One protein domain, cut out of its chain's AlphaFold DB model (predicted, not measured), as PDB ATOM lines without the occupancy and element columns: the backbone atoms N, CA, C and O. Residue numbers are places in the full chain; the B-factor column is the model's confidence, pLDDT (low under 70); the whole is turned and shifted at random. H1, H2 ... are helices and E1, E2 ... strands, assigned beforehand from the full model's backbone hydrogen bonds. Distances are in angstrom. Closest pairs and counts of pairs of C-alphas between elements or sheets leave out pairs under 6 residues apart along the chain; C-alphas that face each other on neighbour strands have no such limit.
ATOM      1  N   GLY A  21     -56.733 -18.658  30.434       95.38
ATOM      2  CA  GLY A  21     -56.057 -19.188  31.622       95.38
ATOM      3  C   GLY A  21     -54.671 -19.746  31.288       95.38
ATOM      4  O   GLY A  21     -53.696 -19.478  31.994       95.38
ATOM      5  N   LEU A  22     -54.563 -20.466  30.167       93.12
ATOM      6  CA  LEU A  22     -53.286 -20.958  29.659       93.12
ATOM      7  C   LEU A  22     -52.417 -19.831  29.087       93.12
ATOM      8  O   LEU A  22     -51.203 -19.855  29.296       93.12
ATOM      9  N   ALA A  23     -53.017 -18.831  28.436       94.62
ATOM     10  CA  ALA A  23     -52.307 -17.644  27.956       94.62
ATOM     11  C   ALA A  23     -51.617 -16.907  29.116       94.62
ATOM     12  O   ALA A  23     -50.409 -16.683  29.083       94.62
ATOM     13  N   ASN A  24     -52.357 -16.647  30.198       96.12
ATOM     14  CA  ASN A  24     -51.848 -16.003  31.409       96.12
ATOM     15  C   ASN A  24     -50.703 -16.805  32.034       96.12
ATOM     16  O   ASN A  24     -49.653 -16.244  32.342       96.12
ATOM     17  N   LYS A  25     -50.868 -18.126  32.178       93.19
ATOM     18  CA  LYS A  25     -49.818 -19.003  32.717       93.19
ATOM     19  C   LYS A  25     -48.564 -19.000  31.838       93.19
ATOM     20  O   LYS A  25     -47.451 -18.968  32.355       93.19
ATOM     21  N   THR A  26     -48.737 -19.018  30.519       90.81
ATOM     22  CA  THR A  26     -47.626 -18.983  29.557       90.81
ATOM     23  C   THR A  26     -46.877 -17.658  29.657       90.81
ATOM     24  O   THR A  26     -45.665 -17.665  29.851       90.81
ATOM     25  N   ALA A  27     -47.589 -16.527  29.637       92.50
ATOM     26  CA  ALA A  27     -46.990 -15.205  29.800       92.50
ATOM     27  C   ALA A  27     -46.248 -15.065  31.138       92.50
ATOM     28  O   ALA A  27     -45.131 -14.550  31.169       92.50
ATOM     29  N   GLN A  28     -46.819 -15.572  32.236       92.19
ATOM     30  CA  GLN A  28     -46.169 -15.578  33.551       92.19
ATOM     31  C   GLN A  28     -44.888 -16.420  33.566       92.19
ATOM     32  O   GLN A  28     -43.874 -15.967  34.098       92.19
ATOM     33  N   ASN A  29     -44.905 -17.612  32.964       89.44
ATOM     34  CA  ASN A  29     -43.730 -18.481  32.882       89.44
ATOM     35  C   ASN A  29     -42.601 -17.839  32.070       89.44
ATOM     36  O   ASN A  29     -41.457 -17.842  32.519       89.44
ATOM     37  N   LEU A  30     -42.932 -17.255  30.912       87.88
ATOM     38  CA  LEU A  30     -41.982 -16.492  30.097       87.88
ATOM     39  C   LEU A  30     -41.407 -15.314  30.899       87.88
ATOM     40  O   LEU A  30     -40.197 -15.127  30.936       87.88
ATOM     41  N   SER A  31     -42.271 -14.592  31.618       88.38
ATOM     42  CA  SER A  31     -41.900 -13.413  32.413       88.38
ATOM     43  C   SER A  31     -41.047 -13.708  33.641       88.38
ATOM     44  O   SER A  31     -40.332 -12.832  34.122       88.38
ATOM     45  N   SER A  32     -41.138 -14.926  34.171       85.31
ATOM     46  CA  SER A  32     -40.435 -15.324  35.394       85.31
ATOM     47  C   SER A  32     -39.109 -16.030  35.112       85.31
ATOM     48  O   SER A  32     -38.326 -16.240  36.037       85.31
ATOM     49  N   ASN A  33     -38.842 -16.410  33.858       80.19
ATOM     50  CA  ASN A  33     -37.637 -17.134  33.475       80.19
ATOM     51  C   ASN A  33     -36.770 -16.293  32.518       80.19
ATOM     52  O   ASN A  33     -37.048 -16.258  31.319       80.19
ATOM     53  N   PRO A  34     -35.663 -15.692  32.991       67.19
ATOM     54  CA  PRO A  34     -34.786 -14.866  32.154       67.19
ATOM     55  C   PRO A  34     -34.073 -15.661  31.049       67.19
ATOM     56  O   PRO A  34     -33.548 -15.076  30.109       67.19
ATOM     57  N   LYS A  35     -34.059 -17.000  31.134       66.88
ATOM     58  CA  LYS A  35     -33.515 -17.898  30.104       66.88
ATOM     59  C   LYS A  35     -34.600 -18.504  29.216       66.88
ATOM     60  O   LYS A  35     -34.323 -19.458  28.488       66.88
ATOM     61  N   SER A  36     -35.842 -18.033  29.322       68.31
ATOM     62  CA  SER A  36     -36.933 -18.603  28.545       68.31
ATOM     63  C   SER A  36     -36.675 -18.397  27.061       68.31
ATOM     64  O   SER A  36     -36.436 -17.282  26.599       68.31
ATOM     65  N   ARG A  37     -36.721 -19.488  26.301       68.31
ATOM     66  CA  ARG A  37     -36.476 -19.469  24.864       68.31
ATOM     67  C   ARG A  37     -37.751 -19.043  24.149       68.31
ATOM     68  O   ARG A  37     -38.340 -19.885  23.500       68.31
ATOM     69  N   PHE A  38     -38.154 -17.778  24.275       86.62
ATOM     70  CA  PHE A  38     -39.385 -17.282  23.662       86.62
ATOM     71  C   PHE A  38     -39.296 -17.335  22.132       86.62
ATOM     72  O   PHE A  38     -38.715 -16.467  21.495       86.62
ATOM     73  N   THR A  39     -39.797 -18.408  21.532       85.25
ATOM     74  CA  THR A  39     -39.689 -18.634  20.084       85.25
ATOM     75  C   THR A  39     -40.893 -18.089  19.327       85.25
ATOM     76  O   THR A  39     -41.966 -17.891  19.893       85.25
ATOM     77  N   LYS A  40     -40.765 -17.957  18.001       83.12
ATOM     78  CA  LYS A  40     -41.895 -17.660  17.107       83.12
ATOM     79  C   LYS A  40     -43.076 -18.613  17.310       83.12
ATOM     80  O   LYS A  40     -44.213 -18.166  17.363       83.12
ATOM     81  N   THR A  41     -42.805 -19.907  17.478       81.25
ATOM     82  CA  THR A  41     -43.840 -20.918  17.729       81.25
ATOM     83  C   THR A  41     -44.590 -20.656  19.035       81.25
ATOM     84  O   THR A  41     -45.811 -20.766  19.069       81.25
ATOM     85  N   GLU A  42     -43.889 -20.282  20.106       86.38
ATOM     86  CA  GLU A  42     -44.530 -19.944  21.383       86.38
ATOM     87  C   GLU A  42     -45.276 -18.614  21.311       86.38
ATOM     88  O   GLU A  42     -46.365 -18.499  21.871       86.38
ATOM     89  N   ALA A  43     -44.731 -17.636  20.588       88.56
ATOM     90  CA  ALA A  43     -45.375 -16.351  20.374       88.56
ATOM     91  C   ALA A  43     -46.687 -16.498  19.580       88.56
ATOM     92  O   ALA A  43     -47.710 -15.928  19.964       88.56
ATOM     93  N   ASP A  44     -46.679 -17.329  18.532       86.81
ATOM     94  CA  ASP A  44     -47.856 -17.713  17.744       86.81
ATOM     95  C   ASP A  44     -48.879 -18.488  18.556       86.81
ATOM     96  O   ASP A  44     -50.079 -18.232  18.460       86.81
ATOM     97  N   TYR A  45     -48.413 -19.453  19.347       87.25
ATOM     98  CA  TYR A  45     -49.283 -20.232  20.211       87.25
ATOM     99  C   TYR A  45     -49.993 -19.324  21.213       87.25
ATOM    100  O   TYR A  45     -51.219 -19.370  21.308       87.25
ATOM    101  N   LEU A  46     -49.233 -18.458  21.894       91.50
ATOM    102  CA  LEU A  46     -49.758 -17.491  22.849       91.50
ATOM    103  C   LEU A  46     -50.792 -16.573  22.195       91.50
ATOM    104  O   LEU A  46     -51.874 -16.401  22.747       91.50
ATOM    105  N   TYR A  47     -50.501 -16.061  20.998       90.50
ATOM    106  CA  TYR A  47     -51.436 -15.247  20.223       90.50
ATOM    107  C   TYR A  47     -52.752 -15.984  19.933       90.50
ATOM    108  O   TYR A  47     -53.828 -15.447  20.190       90.50
ATOM    109  N   GLN A  48     -52.695 -17.236  19.461       89.62
ATOM    110  CA  GLN A  48     -53.899 -18.001  19.110       89.62
ATOM    111  C   GLN A  48     -54.799 -18.299  20.312       89.62
ATOM    112  O   GLN A  48     -56.021 -18.325  20.166       89.62
ATOM    113  N   ILE A  49     -54.220 -18.530  21.493       92.69
ATOM    114  CA  ILE A  49     -54.995 -18.843  22.703       92.69
ATOM    115  C   ILE A  49     -55.407 -17.596  23.498       92.69
ATOM    116  O   ILE A  49     -56.303 -17.700  24.338       92.69
ATOM    117  N   ASN A  50     -54.779 -16.442  23.256       94.12
ATOM    118  CA  ASN A  50     -55.036 -15.193  23.970       94.12
ATOM    119  C   ASN A  50     -56.299 -14.482  23.469       94.12
ATOM    120  O   ASN A  50     -56.499 -14.319  22.271       94.12
ATOM    121  N   THR A  51     -57.102 -14.004  24.411       94.00
ATOM    122  CA  THR A  51     -58.318 -13.195  24.219       94.00
ATOM    123  C   THR A  51     -58.236 -11.824  24.901       94.00
ATOM    124  O   THR A  51     -59.163 -11.029  24.774       94.00
ATOM    125  N   ASP A  52     -57.160 -11.540  25.645       93.94
ATOM    126  CA  ASP A  52     -56.973 -10.285  26.378       93.94
ATOM    127  C   ASP A  52     -55.930  -9.390  25.686       93.94
ATOM    128  O   ASP A  52     -54.747  -9.746  25.657       93.94
ATOM    129  N   PRO A  53     -56.311  -8.210  25.164       91.19
ATOM    130  CA  PRO A  53     -55.369  -7.292  24.522       91.19
ATOM    131  C   PRO A  53     -54.372  -6.652  25.497       91.19
ATOM    132  O   PRO A  53     -53.386  -6.057  25.065       91.19
ATOM    133  N   ASN A  54     -54.612  -6.752  26.807       93.88
ATOM    134  CA  ASN A  54     -53.729  -6.203  27.836       93.88
ATOM    135  C   ASN A  54     -52.706  -7.225  28.347       93.88
ATOM    136  O   ASN A  54     -51.886  -6.894  29.211       93.88
ATOM    137  N   LEU A  55     -52.731  -8.460  27.829       95.44
ATOM    138  CA  LEU A  55     -51.733  -9.460  28.172       95.44
ATOM    139  C   LEU A  55     -50.333  -8.896  27.889       95.44
ATOM    140  O   LEU A  55     -50.082  -8.277  26.855       95.44
ATOM    141  N   THR A  56     -49.417  -9.093  28.834       94.69
ATOM    142  CA  THR A  56     -48.036  -8.626  28.719       94.69
ATOM    143  C   THR A  56     -47.081  -9.768  29.021       94.69
ATOM    144  O   THR A  56     -47.193 -10.424  30.057       94.69
ATOM    145  N   VAL A  57     -46.124  -9.980  28.124       93.50
ATOM    146  CA  VAL A  57     -44.954 -10.827  28.347       93.50
ATOM    147  C   VAL A  57     -43.784  -9.923  28.683       93.50
ATOM    148  O   VAL A  57     -43.492  -8.978  27.954       93.50
ATOM    149  N   VAL A  58     -43.103 -10.201  29.784       93.31
ATOM    150  CA  VAL A  58     -41.899  -9.477  30.179       93.31
ATOM    151  C   VAL A  58     -40.685 -10.314  29.797       93.31
ATOM    152  O   VAL A  58     -40.607 -11.478  30.156       93.31
ATOM    153  N   LEU A  59     -39.718  -9.739  29.096       91.81
ATOM    154  CA  LEU A  59     -38.463 -10.400  28.744       91.81
ATOM    155  C   LEU A  59     -37.298  -9.572  29.269       91.81
ATOM    156  O   LEU A  59     -37.374  -8.344  29.336       91.81
ATOM    157  N   ASP A  60     -36.207 -10.235  29.629       91.38
ATOM    158  CA  ASP A  60     -34.945  -9.534  29.843       91.38
ATOM    159  C   ASP A  60     -34.413  -9.023  28.494       91.38
ATOM    160  O   ASP A  60     -34.576  -9.689  27.469       91.38
ATOM    161  N   VAL A  61     -33.787  -7.846  28.466       91.50
ATOM    162  CA  VAL A  61     -33.144  -7.319  27.252       91.50
ATOM    163  C   VAL A  61     -32.075  -8.264  26.698       91.50
ATOM    164  O   VAL A  61     -31.815  -8.235  25.497       91.50
ATOM    165  N   ASP A  62     -31.505  -9.148  27.519       90.88
ATOM    166  CA  ASP A  62     -30.550 -10.163  27.083       90.88
ATOM    167  C   ASP A  62     -31.125 -11.133  26.049       90.88
ATOM    168  O   ASP A  62     -30.376 -11.567  25.166       90.88
ATOM    169  N   TYR A  63     -32.440 -11.391  26.083       91.38
ATOM    170  CA  TYR A  63     -33.150 -12.180  25.068       91.38
ATOM    171  C   TYR A  63     -32.917 -11.644  23.648       91.38
ATOM    172  O   TYR A  63     -32.886 -12.414  22.691       91.38
ATOM    173  N   LEU A  64     -32.711 -10.331  23.502       92.06
ATOM    174  CA  LEU A  64     -32.566  -9.689  22.198       92.06
ATOM    175  C   LEU A  64     -31.268 -10.051  21.461       92.06
ATOM    176  O   LEU A  64     -31.170  -9.807  20.259       92.06
ATOM    177  N   GLY A  65     -30.282 -10.642  22.144       93.19
ATOM    178  CA  GLY A  65     -28.998 -10.978  21.527       93.19
ATOM    179  C   GLY A  65     -28.221  -9.732  21.089       93.19
ATOM    180  O   GLY A  65     -28.256  -8.704  21.768       93.19
ATOM    181  N   ASP A  66     -27.489  -9.841  19.984       96.50
ATOM    182  CA  ASP A  66     -26.845  -8.694  19.339       96.50
ATOM    183  C   ASP A  66     -27.856  -7.928  18.482       96.50
ATOM    184  O   ASP A  66     -28.648  -8.521  17.743       96.50
ATOM    185  N   LEU A  67     -27.764  -6.601  18.508       96.50
ATOM    186  CA  LEU A  67     -28.590  -5.698  17.720       96.50
ATOM    187  C   LEU A  67     -27.773  -4.999  16.634       96.50
ATOM    188  O   LEU A  67     -26.573  -4.761  16.777       96.50
ATOM    189  N   LYS A  68     -28.444  -4.610  15.552       95.94
ATOM    190  CA  LYS A  68     -27.895  -3.754  14.499       95.94
ATOM    191  C   LYS A  68     -28.735  -2.494  14.360       95.94
ATOM    192  O   LYS A  68     -29.953  -2.583  14.216       95.94
ATOM    193  N   VAL A  69     -28.076  -1.341  14.346       94.94
ATOM    194  CA  VAL A  69     -28.695  -0.059  14.007       94.94
ATOM    195  C   VAL A  69     -29.077  -0.044  12.531       94.94
ATOM    196  O   VAL A  69     -28.273  -0.375  11.656       94.94
ATOM    197  N   THR A  70     -30.325   0.329  12.261       91.50
ATOM    198  CA  THR A  70     -30.853   0.509  10.900       91.50
ATOM    199  C   THR A  70     -31.395   1.914  10.661       91.50
ATOM    200  O   THR A  70     -31.754   2.227   9.532       91.50
ATOM    201  N   GLY A  71     -31.500   2.743  11.704       83.62
ATOM    202  CA  GLY A  71     -31.813   4.166  11.569       83.62
ATOM    203  C   GLY A  71     -30.563   4.997  11.277       83.62
ATOM    204  O   GLY A  71     -29.475   4.656  11.731       83.62
ATOM    205  N   ASP A  72     -30.731   6.110  10.566       83.69
ATOM    206  CA  ASP A  72     -29.603   6.958  10.148       83.69
ATOM    207  C   ASP A  72     -29.012   7.791  11.295       83.69
ATOM    208  O   ASP A  72     -27.829   8.125  11.290       83.69
ATOM    209  N   LYS A  73     -29.839   8.172  12.278       90.06
ATOM    210  CA  LYS A  73     -29.432   8.985  13.432       90.06
ATOM    211  C   LYS A  73     -30.376   8.814  14.616       90.06
ATOM    212  O   LYS A  73     -31.528   8.415  14.459       90.06
ATOM    213  N   PHE A  74     -29.896   9.197  15.795       92.50
ATOM    214  CA  PHE A  74     -30.739   9.343  16.975       92.50
ATOM    215  C   PHE A  74     -31.718  10.515  16.828       92.50
ATOM    216  O   PHE A  74     -31.330  11.635  16.493       92.50
ATOM    217  N   GLU A  75     -32.981  10.266  17.155       93.88
ATOM    218  CA  GLU A  75     -34.047  11.264  17.218       93.88
ATOM    219  C   GLU A  75     -34.388  11.594  18.668       93.88
ATOM    220  O   GLU A  75     -34.458  10.697  19.504       93.88
ATOM    221  N   LEU A  76     -34.662  12.862  18.975       93.56
ATOM    222  CA  LEU A  76     -35.211  13.229  20.281       93.56
ATOM    223  C   LEU A  76     -36.643  12.712  20.420       93.56
ATOM    224  O   LEU A  76     -37.456  12.830  19.502       93.56
ATOM    225  N   ILE A  77     -36.960  12.168  21.592       91.62
ATOM    226  CA  ILE A  77     -38.327  11.778  21.927       91.62
ATOM    227  C   ILE A  77     -39.115  13.057  22.266       91.62
ATOM    228  O   ILE A  77     -38.665  13.838  23.108       91.62
ATOM    229  N   PRO A  78     -40.276  13.311  21.628       87.19
ATOM    230  CA  PRO A  78     -41.046  14.544  21.807       87.19
ATOM    231  C   PRO A  78     -41.905  14.503  23.083       87.19
ATOM    232  O   PRO A  78     -43.109  14.728  23.045       87.19
ATOM    233  N   ASP A  79     -41.292  14.168  24.217       87.44
ATOM    234  CA  ASP A  79     -41.931  14.064  25.536       87.44
ATOM    235  C   ASP A  79     -41.265  14.967  26.592       87.44
ATOM    236  O   ASP A  79     -41.590  14.894  27.773       87.44
ATOM    237  N   GLY A  80     -40.301  15.799  26.180       85.69
ATOM    238  CA  GLY A  80     -39.544  16.681  27.072       85.69
ATOM    239  C   GLY A  80     -38.507  15.968  27.946       85.69
ATOM    240  O   GLY A  80     -37.817  16.629  28.714       85.69
ATOM    241  N   SER A  81     -38.339  14.646  27.820       88.94
ATOM    242  CA  SER A  81     -37.408  13.871  28.656       88.94
ATOM    243  C   SER A  81     -35.938  14.013  28.253       88.94
ATOM    244  O   SER A  81     -35.063  13.539  28.970       88.94
ATOM    245  N   GLY A  82     -35.652  14.584  27.079       89.81
ATOM    246  CA  GLY A  82     -34.299  14.653  26.512       89.81
ATOM    247  C   GLY A  82     -33.723  13.300  26.072       89.81
ATOM    248  O   GLY A  82     -32.598  13.245  25.576       89.81
ATOM    249  N   ARG A  83     -34.485  12.207  26.217       94.00
ATOM    250  CA  ARG A  83     -34.107  10.879  25.727       94.00
ATOM    251  C   ARG A  83     -34.080  10.863  24.207       94.00
ATOM    252  O   ARG A  83     -34.834  11.583  23.544       94.00
ATOM    253  N   LYS A  84     -33.232   9.998  23.660       94.69
ATOM    254  CA  LYS A  84     -33.116   9.799  22.217       94.69
ATOM    255  C   LYS A  84     -33.526   8.389  21.839       94.69
ATOM    256  O   LYS A  84     -33.359   7.470  22.633       94.69
ATOM    257  N   ARG A  85     -34.030   8.205  20.626       94.50
ATOM    258  CA  ARG A  85     -34.410   6.905  20.078       94.50
ATOM    259  C   ARG A  85     -33.763   6.647  18.725       94.50
ATOM    260  O   ARG A  85     -33.497   7.591  17.986       94.50
ATOM    261  N   ILE A  86     -33.541   5.382  18.400       94.00
ATOM    262  CA  ILE A  86     -33.094   4.940  17.078       94.00
ATOM    263  C   ILE A  86     -33.662   3.555  16.771       94.00
ATOM    264  O   ILE A  86     -33.951   2.768  17.675       94.00
ATOM    265  N   THR A  87     -33.829   3.262  15.488       92.81
ATOM    266  CA  THR A  87     -34.334   1.975  15.017       92.81
ATOM    267  C   THR A  87     -33.228   0.924  14.999       92.81
ATOM    268  O   THR A  87     -32.137   1.169  14.470       92.81
ATOM    269  N   VAL A  88     -33.524  -0.253  15.549       93.31
ATOM    270  CA  VAL A  88     -32.617  -1.406  15.590       93.31
ATOM    271  C   VAL A  88     -33.347  -2.696  15.224       93.31
ATOM    272  O   VAL A  88     -34.567  -2.790  15.343       93.31
ATOM    273  N   VAL A  89     -32.593  -3.712  14.815       92.25
ATOM    274  CA  VAL A  89     -33.100  -5.073  14.581       92.25
ATOM    275  C   VAL A  89     -32.209  -6.099  15.286       92.25
ATOM    276  O   VAL A  89     -30.987  -5.906  15.311       92.25
ATOM    277  N   PRO A  90     -32.762  -7.192  15.842       91.81
ATOM    278  CA  PRO A  90     -31.956  -8.328  16.278       91.81
ATOM    279  C   PRO A  90     -31.203  -8.970  15.113       91.81
ATOM    280  O   PRO A  90     -31.737  -9.113  14.014       91.81
ATOM    281  N   LEU A  91     -29.961  -9.391  15.355       90.44
ATOM    282  CA  LEU A  91     -29.174 -10.148  14.375       90.44
ATOM    283  C   LEU A  91     -29.571 -11.627  14.321       90.44
ATOM    284  O   LEU A  91     -29.460 -12.258  13.268       90.44
ATOM    285  N   ALA A  92     -30.023 -12.180  15.448       86.69
ATOM    286  CA  ALA A  92     -30.548 -13.537  15.517       86.69
ATOM    287  C   ALA A  92     -31.920 -13.593  14.826       86.69
ATOM    288  O   ALA A  92     -32.866 -12.921  15.247       86.69
ATOM    289  N   LYS A  93     -32.036 -14.398  13.762       79.38
ATOM    290  CA  LYS A  93     -33.252 -14.476  12.931       79.38
ATOM    291  C   LYS A  93     -34.462 -14.961  13.722       79.38
ATOM    292  O   LYS A  93     -35.575 -14.512  13.483       79.38
ATOM    293  N   GLU A  94     -34.242 -15.871  14.659       80.19
ATOM    294  CA  GLU A  94     -35.257 -16.427  15.544       80.19
ATOM    295  C   GLU A  94     -35.830 -15.385  16.511       80.19
ATOM    296  O   GLU A  94     -37.033 -15.395  16.761       80.19
ATOM    297  N   VAL A  95     -34.998 -14.458  16.993       87.31
ATOM    298  CA  VAL A  95     -35.424 -13.343  17.850       87.31
ATOM    299  C   VAL A  95     -36.165 -12.316  17.005       87.31
ATOM    300  O   VAL A  95     -37.278 -11.921  17.345       87.31
ATOM    301  N   TRP A  96     -35.590 -11.944  15.859       83.94
ATOM    302  CA  TRP A  96     -36.209 -11.013  14.919       83.94
ATOM    303  C   TRP A  96     -37.569 -11.515  14.404       83.94
ATOM    304  O   TRP A  96     -38.487 -10.722  14.239       83.94
ATOM    305  N   ALA A  97     -37.771 -12.826  14.244       80.19
ATOM    306  CA  ALA A  97     -39.079 -13.375  13.878       80.19
ATOM    307  C   ALA A  97     -40.178 -13.069  14.917       80.19
ATOM    308  O   ALA A  97     -41.350 -12.957  14.555       80.19
ATOM    309  N   VAL A  98     -39.813 -12.928  16.196       84.38
ATOM    310  CA  VAL A  98     -40.739 -12.605  17.292       84.38
ATOM    311  C   VAL A  98     -40.916 -11.097  17.441       84.38
ATOM    312  O   VAL A  98     -42.044 -10.620  17.539       84.38
ATOM    313  N   THR A  99     -39.821 -10.340  17.443       85.62
ATOM    314  CA  THR A  99     -39.816  -8.922  17.846       85.62
ATOM    315  C   THR A  99     -39.706  -7.940  16.682       85.62
ATOM    316  O   THR A  99     -39.933  -6.748  16.845       85.62
ATOM    317  N   GLY A 100     -39.347  -8.414  15.489       84.12
ATOM    318  CA  GLY A 100     -39.167  -7.587  14.302       84.12
ATOM    319  C   GLY A 100     -38.212  -6.412  14.523       84.12
ATOM    320  O   GLY A 100     -37.096  -6.559  15.029       84.12
ATOM    321  N   THR A 101     -38.657  -5.234  14.092       88.50
ATOM    322  CA  THR A 101     -37.935  -3.973  14.256       88.50
ATOM    323  C   THR A 101     -38.268  -3.338  15.599       88.50
ATOM    324  O   THR A 101     -39.431  -3.145  15.933       88.50
ATOM    325  N   LEU A 102     -37.233  -2.929  16.327       91.75
ATOM    326  CA  LEU A 102     -37.329  -2.399  17.681       91.75
ATOM    327  C   LEU A 102     -36.903  -0.931  17.745       91.75
ATOM    328  O   LEU A 102     -36.144  -0.432  16.910       91.75
ATOM    329  N   THR A 103     -37.364  -0.242  18.790       93.12
ATOM    330  CA  THR A 103     -36.917   1.116  19.121       93.12
ATOM    331  C   THR A 103     -35.965   1.067  20.310       93.12
ATOM    332  O   THR A 103     -36.392   0.837  21.445       93.12
ATOM    333  N   LEU A 104     -34.680   1.309  20.052       95.19
ATOM    334  CA  LEU A 104     -33.665   1.506  21.081       95.19
ATOM    335  C   LEU A 104     -33.782   2.926  21.634       95.19
ATOM    336  O   LEU A 104     -33.924   3.878  20.868       95.19
ATOM    337  N   VAL A 105     -33.677   3.081  22.949       94.88
ATOM    338  CA  VAL A 105     -33.735   4.369  23.643       94.88
ATOM    339  C   VAL A 105     -32.438   4.603  24.396       94.88
ATOM    340  O   VAL A 105     -32.096   3.832  25.288       94.88
ATOM    341  N   GLN A 106     -31.755   5.697  24.075       94.94
ATOM    342  CA  GLN A 106     -30.666   6.233  24.881       94.94
ATOM    343  C   GLN A 106     -31.256   7.105  25.995       94.94
ATOM    344  O   GLN A 106     -31.964   8.088  25.734       94.94
ATOM    345  N   ARG A 107     -30.983   6.729  27.242       93.19
ATOM    346  CA  ARG A 107     -31.386   7.467  28.441       93.19
ATOM    347  C   ARG A 107     -30.381   8.574  28.767       93.19
ATOM    348  O   ARG A 107     -29.284   8.622  28.217       93.19
ATOM    349  N   LEU A 108     -30.767   9.473  29.670       92.00
ATOM    350  CA  LEU A 108     -29.936  10.615  30.076       92.00
ATOM    351  C   LEU A 108     -28.647  10.202  30.798       92.00
ATOM    352  O   LEU A 108     -27.652  10.911  30.717       92.00
ATOM    353  N   ASP A 109     -28.660   9.052  31.470       91.19
ATOM    354  CA  ASP A 109     -27.494   8.461  32.132       91.19
ATOM    355  C   ASP A 109     -26.548   7.730  31.158       91.19
ATOM    356  O   ASP A 109     -25.573   7.118  31.585       91.19
ATOM    357  N   GLY A 110     -26.833   7.770  29.852       89.00
ATOM    358  CA  GLY A 110     -26.067   7.084  28.814       89.00
ATOM    359  C   GLY A 110     -26.414   5.604  28.644       89.00
ATOM    360  O   GLY A 110     -25.901   4.975  27.721       89.00
ATOM    361  N   SER A 111     -27.298   5.039  29.474       94.12
ATOM    362  CA  SER A 111     -27.749   3.654  29.321       94.12
ATOM    363  C   SER A 111     -28.699   3.487  28.135       94.12
ATOM    364  O   SER A 111     -29.437   4.406  27.763       94.12
ATOM    365  N   TYR A 112     -28.729   2.281  27.568       95.12
ATOM    366  CA  TYR A 112     -29.629   1.935  26.472       95.12
ATOM    367  C   TYR A 112     -30.715   0.973  26.942       95.12
ATOM    368  O   TYR A 112     -30.429  -0.023  27.597       95.12
ATOM    369  N   GLY A 113     -31.966   1.261  26.598       93.88
ATOM    370  CA  GLY A 113     -33.110   0.369  26.789       93.88
ATOM    371  C   GLY A 113     -33.874   0.163  25.486       93.88
ATOM    372  O   GLY A 113     -33.531   0.749  24.463       93.88
ATOM    373  N   VAL A 114     -34.935  -0.639  25.523       93.69
ATOM    374  CA  VAL A 114     -35.812  -0.881  24.366       93.69
ATOM    375  C   VAL A 114     -37.245  -0.584  24.765       93.69
ATOM    376  O   VAL A 114     -37.661  -0.905  25.878       93.69
ATOM    377  N   PHE A 115     -37.990   0.079  23.884       90.81
ATOM    378  CA  PHE A 115     -39.422   0.269  24.094       90.81
ATOM    379  C   PHE A 115     -40.195  -1.039  23.982       90.81
ATOM    380  O   PHE A 115     -39.769  -1.971  23.308       90.81
ATOM    381  N   ASN A 116     -41.351  -1.083  24.642       86.94
ATOM    382  CA  ASN A 116     -42.263  -2.207  24.517       86.94
ATOM    383  C   ASN A 116     -42.643  -2.404  23.045       86.94
ATOM    384  O   ASN A 116     -42.866  -1.430  22.321       86.94
ATOM    385  N   ASP A 117     -42.731  -3.662  22.643       85.31
ATOM    386  CA  ASP A 117     -43.213  -4.074  21.331       85.31
ATOM    387  C   ASP A 117     -44.613  -4.688  21.460       85.31
ATOM    388  O   ASP A 117     -45.056  -5.042  22.556       85.31
ATOM    389  N   PRO A 131     -43.239  -1.957   7.973       38.78
ATOM    390  CA  PRO A 131     -42.241  -2.994   7.646       38.78
ATOM    391  C   PRO A 131     -42.783  -4.433   7.712       38.78
ATOM    392  O   PRO A 131     -42.361  -5.278   6.934       38.78
ATOM    393  N   ARG A 132     -43.733  -4.730   8.612       42.91
ATOM    394  CA  ARG A 132     -44.168  -6.117   8.902       42.91
ATOM    395  C   ARG A 132     -45.169  -6.683   7.874       42.91
ATOM    396  O   ARG A 132     -45.323  -7.895   7.761       42.91
ATOM    397  N   ASN A 133     -45.811  -5.821   7.076       42.53
ATOM    398  CA  ASN A 133     -46.954  -6.161   6.207       42.53
ATOM    399  C   ASN A 133     -46.664  -7.144   5.054       42.53
ATOM    400  O   ASN A 133     -47.603  -7.728   4.525       42.53
ATOM    401  N   LEU A 134     -45.405  -7.347   4.654       36.97
ATOM    402  CA  LEU A 134     -45.035  -8.330   3.619       36.97
ATOM    403  C   LEU A 134     -44.547  -9.665   4.203       36.97
ATOM    404  O   LEU A 134     -44.659 -10.700   3.552       36.97
ATOM    405  N   GLU A 135     -44.061  -9.663   5.444       42.72
ATOM    406  CA  GLU A 135     -43.528 -10.849   6.128       42.72
ATOM    407  C   GLU A 135     -44.600 -11.583   6.949       42.72
ATOM    408  O   GLU A 135     -44.509 -12.794   7.151       42.72
ATOM    409  N   ILE A 136     -45.668 -10.877   7.345       44.72
ATOM    410  CA  ILE A 136     -46.850 -11.441   8.014       44.72
ATOM    411  C   ILE A 136     -47.587 -12.458   7.122       44.72
ATOM    412  O   ILE A 136     -48.012 -13.499   7.617       44.72
ATOM    413  N   TYR A 137     -47.660 -12.241   5.802       40.84
ATOM    414  CA  TYR A 137     -48.467 -13.079   4.898       40.84
ATOM    415  C   TYR A 137     -47.989 -14.545   4.785       40.84
ATOM    416  O   TYR A 137     -48.776 -15.428   4.456       40.84
ATOM    417  N   PHE A 138     -46.716 -14.836   5.083       41.41
ATOM    418  CA  PHE A 138     -46.159 -16.200   5.029       41.41
ATOM    419  C   PHE A 138     -46.000 -16.874   6.406       41.41
ATOM    420  O   PHE A 138     -45.652 -18.056   6.458       41.41
ATOM    421  N   GLY A 139     -46.256 -16.159   7.510       53.12
ATOM    422  CA  GLY A 139     -45.972 -16.619   8.876       53.12
ATOM    423  C   GLY A 139     -47.079 -16.369   9.903       53.12
ATOM    424  O   GLY A 139     -46.816 -16.517  11.099       53.12
ATOM    425  N   GLU A 140     -48.273 -15.965   9.462       63.84
ATOM    426  CA  GLU A 140     -49.427 -15.737  10.334       63.84
ATOM    427  C   GLU A 140     -49.918 -17.060  10.961       63.84
ATOM    428  O   GLU A 140     -50.096 -18.066  10.256       63.84
ATOM    429  N   PRO A 141     -50.143 -17.099  12.285       66.69
ATOM    430  CA  PRO A 141     -50.784 -18.233  12.929       66.69
ATOM    431  C   PRO A 141     -52.205 -18.441  12.391       66.69
ATOM    432  O   PRO A 141     -52.942 -17.490  12.156       66.69
ATOM    433  N   LYS A 142     -52.642 -19.697  12.240       71.62
ATOM    434  CA  LYS A 142     -54.024 -19.959  11.818       71.62
ATOM    435  C   LYS A 142     -55.011 -19.538  12.902       71.62
ATOM    436  O   LYS A 142     -55.093 -20.186  13.943       71.62
ATOM    437  N   CYS A 143     -55.803 -18.525  12.587       74.31
ATOM    438  CA  CYS A 143     -56.917 -18.059  13.393       74.31
ATOM    439  C   CYS A 143     -58.233 -18.568  12.818       74.31
ATOM    440  O   CYS A 143     -58.514 -18.380  11.634       74.31
ATOM    441  N   GLY A 144     -59.041 -19.221  13.646       72.75
ATOM    442  CA  GLY A 144     -60.410 -19.575  13.286       72.75
ATOM    443  C   GLY A 144     -61.408 -19.063  14.309       72.75
ATOM    444  O   GLY A 144     -61.065 -18.346  15.248       72.75
ATOM    445  N   LYS A 145     -62.682 -19.418  14.114       76.62
ATOM    446  CA  LYS A 145     -63.811 -18.870  14.884       76.62
ATOM    447  C   LYS A 145     -63.679 -19.089  16.396       76.62
ATOM    448  O   LYS A 145     -64.290 -18.355  17.164       76.62
ATOM    449  N   ASN A 146     -62.935 -20.113  16.812       81.81
ATOM    450  CA  ASN A 146     -62.783 -20.462  18.221       81.81
ATOM    451  C   ASN A 146     -61.415 -20.068  18.787       81.81
ATOM    452  O   ASN A 146     -61.153 -20.376  19.949       81.81
ATOM    453  N   SER A 147     -60.543 -19.446  17.994       80.81
ATOM    454  CA  SER A 147     -59.276 -18.893  18.466       80.81
ATOM    455  C   SER A 147     -59.491 -17.543  19.133       80.81
ATOM    456  O   SER A 147     -60.457 -16.841  18.844       80.81
ATOM    457  N   GLY A 148     -58.584 -17.183  20.034       84.75
ATOM    458  CA  GLY A 148     -58.584 -15.861  20.641       84.75
ATOM    459  C   GLY A 148     -57.941 -14.820  19.726       84.75
ATOM    460  O   GLY A 148     -58.515 -13.750  19.541       84.75
ATOM    461  N   CYS A 149     -56.794 -15.164  19.123       87.81
ATOM    462  CA  CYS A 149     -56.070 -14.354  18.132       87.81
ATOM    463  C   CYS A 149     -56.034 -12.864  18.469       87.81
ATOM    464  O   CYS A 149     -56.361 -12.001  17.657       87.81
ATOM    465  N   THR A 150     -55.681 -12.581  19.717       89.31
ATOM    466  CA  THR A 150     -55.622 -11.226  20.246       89.31
ATOM    467  C   THR A 150     -54.168 -10.863  20.503       89.31
ATOM    468  O   THR A 150     -53.451 -11.596  21.195       89.31
ATOM    469  N   GLY A 151     -53.737  -9.730  19.945       89.69
ATOM    470  CA  GLY A 151     -52.389  -9.210  20.140       89.69
ATOM    471  C   GLY A 151     -52.071  -8.925  21.608       89.69
ATOM    472  O   GLY A 151     -52.969  -8.708  22.419       89.69
ATOM    473  N   TYR A 152     -50.787  -8.944  21.955       91.31
ATOM    474  CA  TYR A 152     -50.310  -8.715  23.320       91.31
ATOM    475  C   TYR A 152     -49.003  -7.917  23.328       91.31
ATOM    476  O   TYR A 152     -48.298  -7.825  22.321       91.31
ATOM    477  N   SER A 153     -48.675  -7.326  24.477       92.12
ATOM    478  CA  SER A 153     -47.466  -6.515  24.643       92.12
ATOM    479  C   SER A 153     -46.257  -7.367  25.030       92.12
ATOM    480  O   SER A 153     -46.364  -8.286  25.843       92.12
ATOM    481  N   ILE A 154     -45.085  -7.017  24.508       92.88
ATOM    482  CA  ILE A 154     -43.784  -7.525  24.944       92.88
ATOM    483  C   ILE A 154     -43.033  -6.367  25.601       92.88
ATOM    484  O   ILE A 154     -42.704  -5.373  24.957       92.88
ATOM    485  N   GLN A 155     -42.760  -6.485  26.894       93.88
ATOM    486  CA  GLN A 155     -41.984  -5.515  27.653       93.88
ATOM    487  C   GLN A 155     -40.557  -6.021  27.843       93.88
ATOM    488  O   GLN A 155     -40.358  -7.129  28.333       93.88
ATOM    489  N   PHE A 156     -39.566  -5.179  27.558       92.69
ATOM    490  CA  PHE A 156     -38.161  -5.497  27.806       92.69
ATOM    491  C   PHE A 156     -37.675  -4.844  29.103       92.69
ATOM    492  O   PHE A 156     -37.875  -3.647  29.324       92.69
ATOM    493  N   ARG A 157     -37.038  -5.625  29.978       91.56
ATOM    494  CA  ARG A 157     -36.447  -5.157  31.238       91.56
ATOM    495  C   ARG A 157     -34.932  -5.164  31.164       91.56
ATOM    496  O   ARG A 157     -34.346  -6.120  30.679       91.56
ATOM    497  N   GLY A 158     -34.324  -4.121  31.716       91.81
ATOM    498  CA  GLY A 158     -32.875  -3.990  31.815       91.81
ATOM    499  C   GLY A 158     -32.288  -2.987  30.829       91.81
ATOM    500  O   GLY A 158     -32.998  -2.187  30.204       91.81
ATOM    501  N   ASN A 159     -30.960  -3.021  30.754       94.69
ATOM    502  CA  ASN A 159     -30.156  -2.152  29.911       94.69
ATOM    503  C   ASN A 159     -29.308  -3.001  28.975       94.69
ATOM    504  O   ASN A 159     -28.679  -3.957  29.419       94.69
ATOM    505  N   ILE A 160     -29.282  -2.644  27.697       93.94
ATOM    506  CA  ILE A 160     -28.446  -3.335  26.722       93.94
ATOM    507  C   ILE A 160     -27.015  -2.830  26.861       93.94
ATOM    508  O   ILE A 160     -26.780  -1.620  26.886       93.94
ATOM    509  N   ASP A 161     -26.068  -3.766  26.910       94.06
ATOM    510  CA  ASP A 161     -24.644  -3.467  26.775       94.06
ATOM    511  C   ASP A 161     -24.383  -2.805  25.406       94.06
ATOM    512  O   ASP A 161     -24.648  -3.433  24.373       94.06
ATOM    513  N   PRO A 162     -23.842  -1.571  25.358       93.31
ATOM    514  CA  PRO A 162     -23.513  -0.890  24.108       93.31
ATOM    515  C   PRO A 162     -22.666  -1.731  23.141       93.31
ATOM    516  O   PRO A 162     -22.834  -1.611  21.929       93.31
ATOM    517  N   ASN A 163     -21.806  -2.624  23.646       94.69
ATOM    518  CA  ASN A 163     -20.957  -3.492  22.819       94.69
ATOM    519  C   ASN A 163     -21.753  -4.519  21.999       94.69
ATOM    520  O   ASN A 163     -21.260  -5.029  20.993       94.69
ATOM    521  N   ARG A 164     -22.994  -4.811  22.404       95.06
ATOM    522  CA  ARG A 164     -23.917  -5.699  21.683       95.06
ATOM    523  C   ARG A 164     -24.724  -4.964  20.614       95.06
ATOM    524  O   ARG A 164     -25.559  -5.579  19.953       95.06
ATOM    525  N   ILE A 165     -24.495  -3.663  20.421       95.81
ATOM    526  CA  ILE A 165     -25.218  -2.832  19.457       95.81
ATOM    527  C   ILE A 165     -24.262  -2.401  18.344       95.81
ATOM    528  O   ILE A 165     -23.414  -1.526  18.503       95.81
ATOM    529  N   ARG A 166     -24.409  -3.012  17.169       94.62
ATOM    530  CA  ARG A 166     -23.564  -2.729  16.007       94.62
ATOM    531  C   ARG A 166     -24.058  -1.494  15.264       94.62
ATOM    532  O   ARG A 166     -25.230  -1.424  14.893       94.62
ATOM    533  N   GLY A 167     -23.139  -0.577  14.973       90.31
ATOM    534  CA  GLY A 167     -23.429   0.641  14.213       90.31
ATOM    535  C   GLY A 167     -24.036   1.769  15.047       90.31
ATOM    536  O   GLY A 167     -24.761   2.587  14.492       90.31
TER     537      GLY A 167
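AT A GLANCE: This is residues 21 to 117 and 131 to 167 of the 169 residues of an uncharacterized protein of Neisseria sp. 10009 (UniProt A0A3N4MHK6). What shape do these atoms make? A strongly twisted, curled sheet of four strands, E2 E3 E4 E5, makes one end of the body, and a helical hairpin, H1 and H2, makes the other. Between them, near the middle, lies a parallel pair of strands, E1 and E6; H1 packs on E1, and H4 sits between H2 and the sheet. How is it made up? The printed part has 134 residues with four named helices and six named strands in the order H1 H2 E1 H3 E2 E3 H4 E4 E5 E6; the class is mixed, helices and strands, with under half of the residues in named elements. The larger sheet has the order E2 E3 E4 E5 and is antiparallel throughout. How large is it? It is compact, with a radius of gyration of the C-alphas of 15.7 A and spans of 46 by 32 by 28 A.

HOW THE PARTS SIT: What do the first helices meet? H1, residues 21 to 32, touches H2, residues 40 to 49, with its residues 22 to 27 alone; the closest C-alphas, of Ala 23 and Leu 46, are 5.7 A apart, and this hairpin runs opposite ways at 36 degrees, only just a steep tilt. The closest C-alphas of H1 and E1, residues 56 to 60, are those of Ser 31 and Val 58, 4.5 A apart. H2 touches H4, residues 93 to 99, at Lys 40 and Val 98, whose C-alphas are closest at 5.2 A, the same way at a shallow tilt of 31 degrees. How do the strands pair? E1 and E6, residues 152 to 157, are parallel at 27 degrees, with N 59 and O 155 at 2.8 A. The hairpin of E2, residues 67 to 69, and E3, residues 84 to 90, has N 68 and O 89 at 2.9 A; E3 and E4, residues 102 to 106, are antiparallel at 139 degrees, with N 86 and O 104 at 2.9 A; the hairpin of E4 and E5, residues 112 to 114, has N 105 and O 113 at 2.8 A. The closest C-alphas of E5 and E6, those of Val 114 and Phe 156, are 6.2 A apart. How do the helices stand to the sheet of four? H4 and H3, residues 61 to 64, each only graze the sheet of four, while H1 and H2 are apart from its strands. What do the helix backbones show? In H1 and H2 each O i to N i+4 pair is within hydrogen-bond range, in H4 2 of 3 are, and H3 is too short for such a pair.

IN THESE COORDINATES: Where does the printed part begin? H1 starts at C-alpha 21, (-56.057, -19.188, 31.622), and spans 16.5 A; H2 spans 14.3 A. How long are the strands? E1 measures 13.2 A, E3 19.1 A, E4 13.1 A and E6 16.4 A from first to last C-alpha. Where does the last element end? E6 ends at C-alpha 157, (-36.447, -5.157, 31.238).

THE WHOLE: How far does it reach? The two C-alphas farthest apart, those of Asp 109 and Lys 145, are 48.6 A apart. Where is it broken or long? Residues 118 to 130 are not printed, with 13.8 A between C-alphas 117 and 131 across the cut, in the link from E5 to E6. The link from E2 to E3 is long, with 14 residues. Where is confidence low? Residues 34 to 37 and 131 to 141 have pLDDT under 70; the mean of the printed part is 85.8.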